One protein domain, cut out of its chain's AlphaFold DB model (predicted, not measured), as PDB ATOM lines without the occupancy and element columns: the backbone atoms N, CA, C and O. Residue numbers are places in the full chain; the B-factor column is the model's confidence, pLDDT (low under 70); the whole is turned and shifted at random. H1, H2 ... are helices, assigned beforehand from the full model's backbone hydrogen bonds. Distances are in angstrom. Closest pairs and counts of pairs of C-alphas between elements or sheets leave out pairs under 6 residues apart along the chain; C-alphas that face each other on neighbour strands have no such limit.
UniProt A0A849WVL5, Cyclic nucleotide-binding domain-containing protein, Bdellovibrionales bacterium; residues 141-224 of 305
ATOM      1  N   GLY A 141     111.636  99.100 179.291       81.06
ATOM      2  CA  GLY A 141     112.328  98.004 179.974       81.06
ATOM      3  C   GLY A 141     112.661  96.827 179.051       81.06
ATOM      4  O   GLY A 141     113.740  96.247 179.155       81.06
ATOM      5  N   GLU A 142     111.770  96.478 178.120       84.50
ATOM      6  CA  GLU A 142     112.022  95.441 177.111       84.50
ATOM      7  C   GLU A 142     113.056  95.883 176.075       84.50
ATOM      8  O   GLU A 142     113.886  95.071 175.677       84.50
ATOM      9  N   GLN A 143     113.066  97.160 175.686       86.38
ATOM     10  CA  GLN A 143     114.078  97.717 174.784       86.38
ATOM     11  C   GLN A 143     115.482  97.588 175.386       86.38
ATOM     12  O   GLN A 143     116.377  97.039 174.747       86.38
ATOM     13  N   LEU A 144     115.665  98.001 176.647       84.50
ATOM     14  CA  LEU A 144     116.944  97.857 177.355       84.50
ATOM     15  C   LEU A 144     117.386  96.393 177.443       84.50
ATOM     16  O   LEU A 144     118.544  96.068 177.186       84.50
ATOM     17  N   LYS A 145     116.458  95.492 177.771       88.38
ATOM     18  CA  LYS A 145     116.728  94.054 177.836       88.38
ATOM     19  C   LYS A 145     117.109  93.458 176.476       88.38
ATOM     20  O   LYS A 145     118.020  92.635 176.427       88.38
ATOM     21  N   LEU A 146     116.450  93.863 175.387       88.25
ATOM     22  CA  LEU A 146     116.791  93.427 174.028       88.25
ATOM     23  C   LEU A 146     118.171  93.932 173.608       88.25
ATOM     24  O   LEU A 146     118.968  93.141 173.111       88.25
ATOM     25  N   CYS A 147     118.492  95.201 173.867       87.00
ATOM     26  CA  CYS A 147     119.820  95.753 173.597       87.00
ATOM     27  C   CYS A 147     120.910  95.002 174.374       87.00
ATOM     28  O   CYS A 147     121.916  94.596 173.794       87.00
ATOM     29  N   SER A 148     120.681  94.729 175.662       87.50
ATOM     30  CA  SER A 148     121.581  93.907 176.476       87.50
ATOM     31  C   SER A 148     121.706  92.478 175.943       87.50
ATOM     32  O   SER A 148     122.803  91.926 175.925       87.50
ATOM     33  N   ALA A 149     120.617  91.871 175.461       87.50
ATOM     34  CA  ALA A 149     120.643  90.539 174.859       87.50
ATOM     35  C   ALA A 149     121.474  90.502 173.568       87.50
ATOM     36  O   ALA A 149     122.264  89.575 173.382       87.50
ATOM     37  N   VAL A 150     121.342  91.515 172.706       86.44
ATOM     38  CA  VAL A 150     122.172  91.674 171.501       86.44
ATOM     39  C   VAL A 150     123.640  91.848 171.879       86.44
ATOM     40  O   VAL A 150     124.491  91.158 171.322       86.44
ATOM     41  N   LEU A 151     123.938  92.709 172.856       85.44
ATOM     42  CA  LEU A 151     125.300  92.947 173.326       85.44
ATOM     43  C   LEU A 151     125.936  91.664 173.885       85.44
ATOM     44  O   LEU A 151     127.036  91.300 173.482       85.44
ATOM     45  N   MET A 152     125.235  90.941 174.761       87.12
ATOM     46  CA  MET A 152     125.731  89.697 175.364       87.12
ATOM     47  C   MET A 152     125.920  88.588 174.326       87.12
ATOM     48  O   MET A 152     126.935  87.888 174.344       87.12
ATOM     49  N   ALA A 153     124.975  88.442 173.394       85.69
ATOM     50  CA  ALA A 153     125.099  87.500 172.287       85.69
ATOM     51  C   ALA A 153     126.279  87.864 171.366       85.69
ATOM     52  O   ALA A 153     127.011  86.977 170.924       85.69
ATOM     53  N   GLY A 154     126.481  89.159 171.115       84.00
ATOM     54  CA  GLY A 154     127.582  89.701 170.327       84.00
ATOM     55  C   GLY A 154     128.944  89.445 170.967       84.00
ATOM     56  O   GLY A 154     129.800  88.804 170.370       84.00
ATOM     57  N   LEU A 155     129.128  89.882 172.213       84.12
ATOM     58  CA  LEU A 155     130.405  89.784 172.925       84.12
ATOM     59  C   LEU A 155     130.844  88.339 173.178       84.12
ATOM     60  O   LEU A 155     132.039  88.054 173.171       84.12
ATOM     61  N   ARG A 156     129.898  87.424 173.430       86.56
ATOM     62  CA  ARG A 156     130.227  86.044 173.814       86.56
ATOM     63  C   ARG A 156     130.238  85.059 172.650       86.56
ATOM     64  O   ARG A 156     130.999  84.095 172.706       86.56
ATOM     65  N   TYR A 157     129.384  85.259 171.647       87.06
ATOM     66  CA  TYR A 157     129.113  84.246 170.621       87.06
ATOM     67  C   TYR A 157     129.219  84.758 169.181       87.06
ATOM     68  O   TYR A 157     128.938  83.985 168.262       87.06
ATOM     69  N   ALA A 158     129.583  86.025 168.949       84.75
ATOM     70  CA  ALA A 158     129.811  86.497 167.589       84.75
ATOM     71  C   ALA A 158     131.207  86.133 167.075       84.75
ATOM     72  O   ALA A 158     132.207  86.213 167.785       84.75
ATOM     73  N   GLU A 159     131.262  85.785 165.796       87.62
ATOM     74  CA  GLU A 159     132.494  85.558 165.053       87.62
ATOM     75  C   GLU A 159     132.912  86.855 164.361       87.62
ATOM     76  O   GLU A 159     132.130  87.450 163.607       87.62
ATOM     77  N   LYS A 160     134.153  87.290 164.592       86.44
ATOM     78  CA  LYS A 160     134.714  88.468 163.930       86.44
ATOM     79  C   LYS A 160     135.018  88.152 162.468       86.44
ATOM     80  O   LYS A 160     135.697  87.174 162.168       86.44
ATOM     81  N   GLN A 161     134.501  88.976 161.571       83.62
ATOM     82  CA  GLN A 161     134.712  88.866 160.135       83.62
ATOM     83  C   GLN A 161     135.962  89.653 159.698       83.62
ATOM     84  O   GLN A 161     136.420  90.541 160.427       83.62
ATOM     85  N   PRO A 162     136.525  89.359 158.510       77.19
ATOM     86  CA  PRO A 162     137.711  90.048 157.990       77.19
ATOM     87  C   PRO A 162     137.532  91.562 157.803       77.19
ATOM     88  O   PRO A 162     138.504  92.304 157.867       77.19
ATOM     89  N   ASP A 163     136.294  92.020 157.602       72.75
ATOM     90  CA  ASP A 163     135.918  93.434 157.468       72.75
ATOM     91  C   ASP A 163     135.752  94.155 158.823       72.75
ATOM     92  O   ASP A 163     135.360  95.318 158.869       72.75
ATOM     93  N   GLY A 164     136.031  93.468 159.937       74.12
ATOM     94  CA  GLY A 164     135.864  93.989 161.291       74.12
ATOM     95  C   GLY A 164     134.440  93.881 161.842       74.12
ATOM     96  O   GLY A 164     134.244  94.172 163.023       74.12
ATOM     97  N   SER A 165     133.464  93.423 161.050       73.62
ATOM     98  CA  SER A 165     132.090  93.210 161.512       73.62
ATOM     99  C   SER A 165     131.963  91.966 162.405       73.62
ATOM    100  O   SER A 165     132.810  91.068 162.403       73.62
ATOM    101  N   LEU A 166     130.893  91.909 163.203       74.44
ATOM    102  CA  LEU A 166     130.574  90.770 164.065       74.44
ATOM    103  C   LEU A 166     129.387  89.995 163.494       74.44
ATOM    104  O   LEU A 166     128.312  90.552 163.274       74.44
ATOM    105  N   LYS A 167     129.558  88.685 163.304       79.12
ATOM    106  CA  LYS A 167     128.498  87.781 162.850       79.12
ATOM    107  C   LYS A 167     128.000  86.932 164.011       79.12
ATOM    108  O   LYS A 167     128.728  86.087 164.519       79.12
ATOM    109  N   CYS A 168     126.742  87.113 164.403       79.56
ATOM    110  CA  CYS A 168     126.106  86.330 165.462       79.56
ATOM    111  C   CYS A 168     124.912  85.535 164.916       79.56
ATOM    112  O   CYS A 168     124.173  86.007 164.050       79.56
ATOM    113  N   LYS A 169     124.697  84.317 165.427       81.50
ATOM    114  CA  LYS A 169     123.495  83.531 165.112       81.50
ATOM    115  C   LYS A 169     122.295  84.095 165.877       81.50
ATOM    116  O   LYS A 169     122.343  84.196 167.100       81.50
ATOM    117  N   ALA A 170     121.188  84.345 165.174       78.94
ATOM    118  CA  ALA A 170     119.939  84.858 165.751       78.94
ATOM    119  C   ALA A 170     119.426  84.037 166.954       78.94
ATOM    120  O   ALA A 170     118.867  84.602 167.892       78.94
ATOM    121  N   GLY A 171     119.680  82.722 166.966       83.00
ATOM    122  CA  GLY A 171     119.307  81.836 168.073       83.00
ATOM    123  C   GLY A 171     119.910  82.235 169.427       83.00
ATOM    124  O   GLY A 171     119.259  82.063 170.453       83.00
ATOM    125  N   TRP A 172     121.105  82.836 169.452       85.94
ATOM    126  CA  TRP A 172     121.686  83.340 170.701       85.94
ATOM    127  C   TRP A 172     120.914  84.546 171.234       85.94
ATOM    128  O   TRP A 172     120.625  84.612 172.425       85.94
ATOM    129  N   ILE A 173     120.505  85.465 170.359       84.69
ATOM    130  CA  ILE A 173     119.708  86.632 170.759       84.69
ATOM    131  C   ILE A 173     118.313  86.193 171.223       84.69
ATOM    132  O   ILE A 173     117.805  86.710 172.215       84.69
ATOM    133  N   GLN A 174     117.721  85.184 170.575       85.94
ATOM    134  CA  GLN A 174     116.470  84.564 171.025       85.94
ATOM    135  C   GLN A 174     116.599  83.935 172.416       85.94
ATOM    136  O   GLN A 174     115.704  84.109 173.240       85.94
ATOM    137  N   LEU A 175     117.718  83.265 172.710       88.00
ATOM    138  CA  LEU A 175     117.990  82.704 174.033       88.00
ATOM    139  C   LEU A 175     118.087  83.805 175.102       88.00
ATOM    140  O   LEU A 175     117.401  83.735 176.121       88.00
ATOM    141  N   PHE A 176     118.908  84.835 174.873       87.69
ATOM    142  CA  PHE A 176     119.097  85.909 175.852       87.69
ATOM    143  C   PHE A 176     117.849  86.778 176.025       87.69
ATOM    144  O   PHE A 176     117.467  87.076 177.153       87.69
ATOM    145  N   GLY A 177     117.184  87.155 174.933       84.31
ATOM    146  CA  GLY A 177     115.966  87.960 174.988       84.31
ATOM    147  C   GLY A 177     114.783  87.174 175.551       84.31
ATOM    148  O   GLY A 177     114.079  87.655 176.435       84.31
ATOM    149  N   GLY A 178     114.584  85.950 175.064       82.69
ATOM    150  CA  GLY A 178     113.442  85.115 175.418       82.69
ATOM    151  C   GLY A 178     113.583  84.461 176.787       82.69
ATOM    152  O   GLY A 178     112.773  84.693 177.677       82.69
ATOM    153  N   HIS A 179     114.615  83.634 176.961       81.81
ATOM    154  CA  HIS A 179     114.721  82.755 178.127       81.81
ATOM    155  C   HIS A 179     115.371  83.441 179.332       81.81
ATOM    156  O   HIS A 179     115.011  83.142 180.465       81.81
ATOM    157  N   ILE A 180     116.322  84.353 179.105       86.38
ATOM    158  CA  ILE A 180     117.066  85.006 180.195       86.38
ATOM    159  C   ILE A 180     116.385  86.311 180.610       86.38
ATOM    160  O   ILE A 180     116.087  86.513 181.783       86.38
ATOM    161  N   ALA A 181     116.092  87.193 179.656       84.94
ATOM    162  CA  ALA A 181     115.476  88.487 179.945       84.94
ATOM    163  C   ALA A 181     113.945  88.426 180.126       84.94
ATOM    164  O   ALA A 181     113.323  89.438 180.484       84.94
ATOM    165  N   ASN A 182     113.364  87.236 179.924       85.62
ATOM    166  CA  ASN A 182     111.941  86.933 180.046       85.62
ATOM    167  C   ASN A 182     111.063  87.856 179.181       85.62
ATOM    168  O   ASN A 182     110.067  88.409 179.646       85.62
ATOM    169  N   ILE A 183     111.478  88.080 177.932       83.69
ATOM    170  CA  ILE A 183     110.682  88.792 176.929       83.69
ATOM    171  C   ILE A 183     109.929  87.760 176.101       83.69
ATOM    172  O   ILE A 183     110.464  86.714 175.742       83.69
ATOM    173  N   HIS A 184     108.687  88.068 175.741       82.38
ATOM    174  CA  HIS A 184     107.914  87.190 174.875       82.38
ATOM    175  C   HIS A 184     108.647  86.943 173.541       82.38
ATOM    176  O   HIS A 184     109.044  87.888 172.854       82.38
ATOM    177  N   LEU A 185     108.811  85.675 173.150       81.06
ATOM    178  CA  LEU A 185     109.643  85.291 172.000       81.06
ATOM    179  C   LEU A 185     109.174  85.930 170.681       81.06
ATOM    180  O   LEU A 185     109.997  86.240 169.820       81.06
ATOM    181  N   SER A 186     107.871  86.194 170.537       77.31
ATOM    182  CA  SER A 186     107.313  86.908 169.378       77.31
ATOM    183  C   SER A 186     107.831  88.348 169.257       77.31
ATOM    184  O   SER A 186     108.111  88.801 168.145       77.31
ATOM    185  N   LYS A 187     108.035  89.049 170.384       82.69
ATOM    186  CA  LYS A 187     108.641  90.387 170.420       82.69
ATOM    187  C   LYS A 187     110.117  90.323 170.050       82.69
ATOM    188  O   LYS A 187     110.559  91.107 169.221       82.69
ATOM    189  N   VAL A 188     110.856  89.353 170.598       83.19
ATOM    190  CA  VAL A 188     112.284  89.148 170.281       83.19
ATOM    191  C   VAL A 188     112.476  88.825 168.798       83.19
ATOM    192  O   VAL A 188     113.338  89.398 168.141       83.19
ATOM    193  N   THR A 189     111.648  87.936 168.250       80.94
ATOM    194  CA  THR A 189     111.701  87.540 166.834       80.94
ATOM    195  C   THR A 189     111.364  88.712 165.919       80.94
ATOM    196  O   THR A 189     112.091  88.969 164.969       80.94
ATOM    197  N   THR A 190     110.317  89.474 166.243       77.81
ATOM    198  CA  THR A 190     109.957  90.668 165.465       77.81
ATOM    199  C   THR A 190     111.038  91.741 165.561       77.81
ATOM    200  O   THR A 190     111.386  92.330 164.551       77.81
ATOM    201  N   PHE A 191     111.636  91.953 166.734       82.12
ATOM    202  CA  PHE A 191     112.771  92.861 166.892       82.12
ATOM    203  C   PHE A 191     113.965  92.453 166.017       82.12
ATOM    204  O   PHE A 191     114.562  93.301 165.363       82.12
ATOM    205  N   LEU A 192     114.293  91.158 165.953       78.88
ATOM    206  CA  LEU A 192     115.354  90.650 165.080       78.88
ATOM    207  C   LEU A 192     115.046  90.857 163.595       78.88
ATOM    208  O   LEU A 192     115.944  91.210 162.836       78.88
ATOM    209  N   GLU A 193     113.796  90.660 163.182       75.31
ATOM    210  CA  GLU A 193     113.356  90.960 161.817       75.31
ATOM    211  C   GLU A 193     113.441  92.460 161.520       75.31
ATOM    212  O   GLU A 193     113.999  92.836 160.496       75.31
ATOM    213  N   MET A 194     113.015  93.322 162.448       74.69
ATOM    214  CA  MET A 194     113.173  94.776 162.324       74.69
ATOM    215  C   MET A 194     114.649  95.178 162.219       74.69
ATOM    216  O   MET A 194     114.984  96.045 161.419       74.69
ATOM    217  N   MET A 195     115.545  94.550 162.989       72.00
ATOM    218  CA  MET A 195     116.990  94.786 162.882       72.00
ATOM    219  C   MET A 195     117.541  94.360 161.522       72.00
ATOM    220  O   MET A 195     118.376  95.059 160.953       72.00
ATOM    221  N   GLN A 196     117.081  93.223 160.993       65.38
ATOM    222  CA  GLN A 196     117.441  92.798 159.645       65.38
ATOM    223  C   GLN A 196     116.941  93.822 158.623       65.38
ATOM    224  O   GLN A 196     117.731  94.299 157.818       65.38
ATOM    225  N   GLU A 197     115.676  94.227 158.684       60.97
ATOM    226  CA  GLU A 197     115.092  95.210 157.765       60.97
ATOM    227  C   GLU A 197     115.784  96.581 157.835       60.97
ATOM    228  O   GLU A 197     116.053  97.183 156.794       60.97
ATOM    229  N   ALA A 198     116.151  97.040 159.035       60.19
ATOM    230  CA  ALA A 198     116.848  98.309 159.248       60.19
ATOM    231  C   ALA A 198     118.215  98.373 158.534       60.19
ATOM    232  O   ALA A 198     118.601  99.440 158.060       60.19
ATOM    233  N   GLY A 199     118.909  97.236 158.390       53.69
ATOM    234  CA  GLY A 199     120.195  97.129 157.687       53.69
ATOM    235  C   GLY A 199     120.103  96.700 156.212       53.69
ATOM    236  O   GLY A 199     121.123  96.630 155.522       53.69
ATOM    237  N   LEU A 200     118.904  96.389 155.699       49.25
ATOM    238  CA  LEU A 200     118.704  95.770 154.379       49.25
ATOM    239  C   LEU A 200     118.327  96.744 153.251       49.25
ATOM    240  O   LEU A 200     118.349  96.334 152.086       49.25
ATOM    241  N   VAL A 201     118.039  98.016 153.553       49.59
ATOM    242  CA  VAL A 201     117.524  99.003 152.575       49.59
ATOM    243  C   VAL A 201     118.357  99.084 151.275       49.59
ATOM    244  O   VAL A 201     117.749  99.164 150.212       49.59
ATOM    245  N   PRO A 202     119.705  98.977 151.280       45.44
ATOM    246  CA  PRO A 202     120.486  99.040 150.036       45.44
ATOM    247  C   PRO A 202     120.806  97.681 149.382       45.44
ATOM    248  O   PRO A 202     121.111  97.644 148.194       45.44
ATOM    249  N   ARG A 203     120.805  96.562 150.130       42.53
ATOM    250  CA  ARG A 203     121.297  95.244 149.645       42.53
ATOM    251  C   ARG A 203     120.193  94.229 149.336       42.53
ATOM    252  O   ARG A 203     120.455  93.277 148.607       42.53
ATOM    253  N   ALA A 204     118.986  94.404 149.875       39.62
ATOM    254  CA  ALA A 204     117.891  93.439 149.722       39.62
ATOM    255  C   ALA A 204     117.001  93.673 148.497       39.62
ATOM    256  O   ALA A 204     116.153  92.835 148.191       39.62
ATOM    257  N   VAL A 205     117.176  94.787 147.783       41.38
ATOM    258  CA  VAL A 205     116.324  95.127 146.642       41.38
ATOM    259  C   VAL A 205     117.068  94.845 145.342       41.38
ATOM    260  O   VAL A 205     117.859  95.647 144.857       41.38
ATOM    261  N   SER A 206     116.798  93.681 144.752       43.38
ATOM    262  CA  SER A 206     117.054  93.471 143.329       43.38
ATOM    263  C   SER A 206     115.795  93.853 142.557       43.38
ATOM    264  O   SER A 206     114.828  93.102 142.547       43.38
ATOM    265  N   PHE A 207     115.808  94.992 141.864       47.91
ATOM    266  CA  PHE A 207     114.706  95.393 140.973       47.91
ATOM    267  C   PHE A 207     114.588  94.509 139.714       47.91
ATOM    268  O   PHE A 207     113.659  94.661 138.928       47.91
ATOM    269  N   GLN A 208     115.530  93.581 139.518       44.06
ATOM    270  CA  GLN A 208     115.567  92.637 138.398       44.06
ATOM    271  C   GLN A 208     115.060  91.232 138.761       44.06
ATOM    272  O   GLN A 208     114.803  90.439 137.858       44.06
ATOM    273  N   LYS A 209     114.913  90.892 140.050       41.19
ATOM    274  CA  LYS A 209     114.427  89.574 140.497       41.19
ATOM    275  C   LYS A 209     113.142  89.756 141.314       41.19
ATOM    276  O   LYS A 209     113.108  90.557 142.236       41.19
ATOM    277  N   GLY A 210     112.076  89.058 140.915       43.56
ATOM    278  CA  GLY A 210     110.695  89.305 141.357       43.56
ATOM    279  C   GLY A 210     110.388  89.158 142.860       43.56
ATOM    280  O   GLY A 210     111.203  88.669 143.637       43.56
ATOM    281  N   CYS A 211     109.164  89.596 143.203       47.38
ATOM    282  CA  CYS A 211     108.499  89.746 144.511       47.38
ATOM    283  C   CYS A 211     109.123  89.063 145.740       47.38
ATOM    284  O   CYS A 211     108.941  87.864 145.959       47.38
ATOM    285  N   TYR A 212     109.702  89.880 146.624       52.22
ATOM    286  CA  TYR A 212     109.985  89.525 148.018       52.22
ATOM    287  C   TYR A 212     109.029  90.234 148.987       52.22
ATOM    288  O   TYR A 212     108.577  91.355 148.747       52.22
ATOM    289  N   VAL A 213     108.762  89.571 150.115       43.12
ATOM    290  CA  VAL A 213     108.086  90.156 151.283       43.12
ATOM    291  C   VAL A 213     108.899  91.364 151.762       43.12
ATOM    292  O   VAL A 213     110.111  91.255 151.919       43.12
ATOM    293  N   GLY A 214     108.241  92.514 151.936       47.25
ATOM    294  CA  GLY A 214     108.880  93.791 152.287       47.25
ATOM    295  C   GLY A 214     109.018  94.785 151.125       47.25
ATOM    296  O   GLY A 214     109.279  95.963 151.370       47.25
ATOM    297  N   GLN A 215     108.764  94.367 149.874       51.72
ATOM    298  CA  GLN A 215     108.770  95.288 148.728       51.72
ATOM    299  C   GLN A 215     107.756  96.422 148.880       51.72
ATOM    300  O   GLN A 215     108.080  97.547 148.532       51.72
ATOM    301  N   GLU A 216     106.570  96.180 149.441       51.88
ATOM    302  CA  GLU A 216     105.595  97.256 149.663       51.88
ATOM    303  C   GLU A 216     106.088  98.293 150.671       51.88
ATOM    304  O   GLU A 216     105.863  99.478 150.456       51.88
ATOM    305  N   VAL A 217     106.800  97.897 151.731       48.00
ATOM    306  CA  VAL A 217     107.292  98.835 152.756       48.00
ATOM    307  C   VAL A 217     108.401  99.718 152.182       48.00
ATOM    308  O   VAL A 217     108.348 100.940 152.316       48.00
ATOM    309  N   VAL A 218     109.358  99.116 151.470       50.19
ATOM    310  CA  VAL A 218     110.473  99.837 150.833       50.19
ATOM    311  C   VAL A 218     109.989 100.692 149.658       50.19
ATOM    312  O   VAL A 218     110.336 101.868 149.569       50.19
ATOM    313  N   CYS A 219     109.111 100.150 148.809       50.91
ATOM    314  CA  CYS A 219     108.529 100.879 147.684       50.91
ATOM    315  C   CYS A 219     107.607 102.007 148.175       50.91
ATOM    316  O   CYS A 219     107.602 103.080 147.590       50.91
ATOM    317  N   THR A 220     106.903 101.843 149.302       49.25
ATOM    318  CA  THR A 220     106.122 102.930 149.925       49.25
ATOM    319  C   THR A 220     107.026 104.043 150.464       49.25
ATOM    320  O   THR A 220     106.691 105.216 150.303       49.25
ATOM    321  N   LEU A 221     108.167 103.703 151.075       47.62
ATOM    322  CA  LEU A 221     109.171 104.666 151.552       47.62
ATOM    323  C   LEU A 221     109.827 105.459 150.410       47.62
ATOM    324  O   LEU A 221     110.112 106.640 150.587       47.62
ATOM    325  N   GLU A 222     110.031 104.849 149.240       48.47
ATOM    326  CA  GLU A 222     110.527 105.556 148.051       48.47
ATOM    327  C   GLU A 222     109.428 106.333 147.308       48.47
ATOM    328  O   GLU A 222     109.628 107.498 146.964       48.47
ATOM    329  N   MET A 223     108.247 105.738 147.102       47.84
ATOM    330  CA  MET A 223     107.154 106.322 146.308       47.84
ATOM    331  C   MET A 223     106.419 107.456 147.030       47.84
ATOM    332  O   MET A 223     105.889 108.350 146.375       47.84
ATOM    333  N   ARG A 224     106.400 107.474 148.373       45.78
ATOM    334  CA  ARG A 224     105.841 108.601 149.151       45.78
ATOM    335  C   ARG A 224     106.801 109.789 149.289       45.78
ATOM    336  O   ARG A 224     106.424 110.800 149.879       45.78
TER     337      ARG A 224
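This is residues 141 to 224 of the 305 residues of the protein "Cyclic nucleotide-binding domain-containing protein" of Bdellovibrionales bacterium (UniProt A0A849WVL5). At one end of this loose model H1 and H2 cross steeply, and H3 folds back from H2 as a helical hairpin, its later part leading away from them toward a short helix, H4, that touches no helix. Residues 158 to 169 make a long loop between the end of H1 and the start of H2, and residues 201 to 214 make another before H4. The printed part has 84 residues with four named helices, H1 to H4 in chain order, and no named strand: the class is all helix. The radius of gyration of the C-alphas is 15.2 A, and the spans are 41 by 33 by 19 A.

H1, residues 141 to 157, touches H2, residues 170 to 180, closest at the C-alphas of Ala 149 and Phe 176, 5.0 A apart; they run opposite ways at a steep tilt of 52 degrees. In the link between them, residues 159 to 160 pair antiparallel with residues 166 to 167. H2 and H3, residues 185 to 200, form a hairpin, running opposite ways at a tilt of 36 degrees, only just steep. H3 touches H2 with residues 185 to 192 alone, the closest C-alphas being those of Gly 178 and Leu 185, 5.1 A apart. H1 and H3 are close but not clearly touching, with the C-alphas of Leu 146 and Val 188 7.3 A apart. H4, residues 215 to 223, is apart from H1, H2 and H3. Every O i to N i+4 pair is within hydrogen-bond range in H1, H3 and H4, and 6 of 7 in H2.

H1 begins at C-alpha 141 (112.328, 98.004, 179.974) and is 23.6 A long. H2 measures 14.7 A, and H3 22.4 A. H4 measures 11.4 A and ends at C-alpha 223 (107.154, 106.322, 146.308).

The C-alphas farthest apart, of Ile 180 and Gln 208, are 42.5 A apart. The printed part has no cut; the links H1 to H2 and H3 to H4 are long, and H2 to H3 is tight. Mean pLDDT of the printed part is 70.9, with residues 196 to 224 under 70.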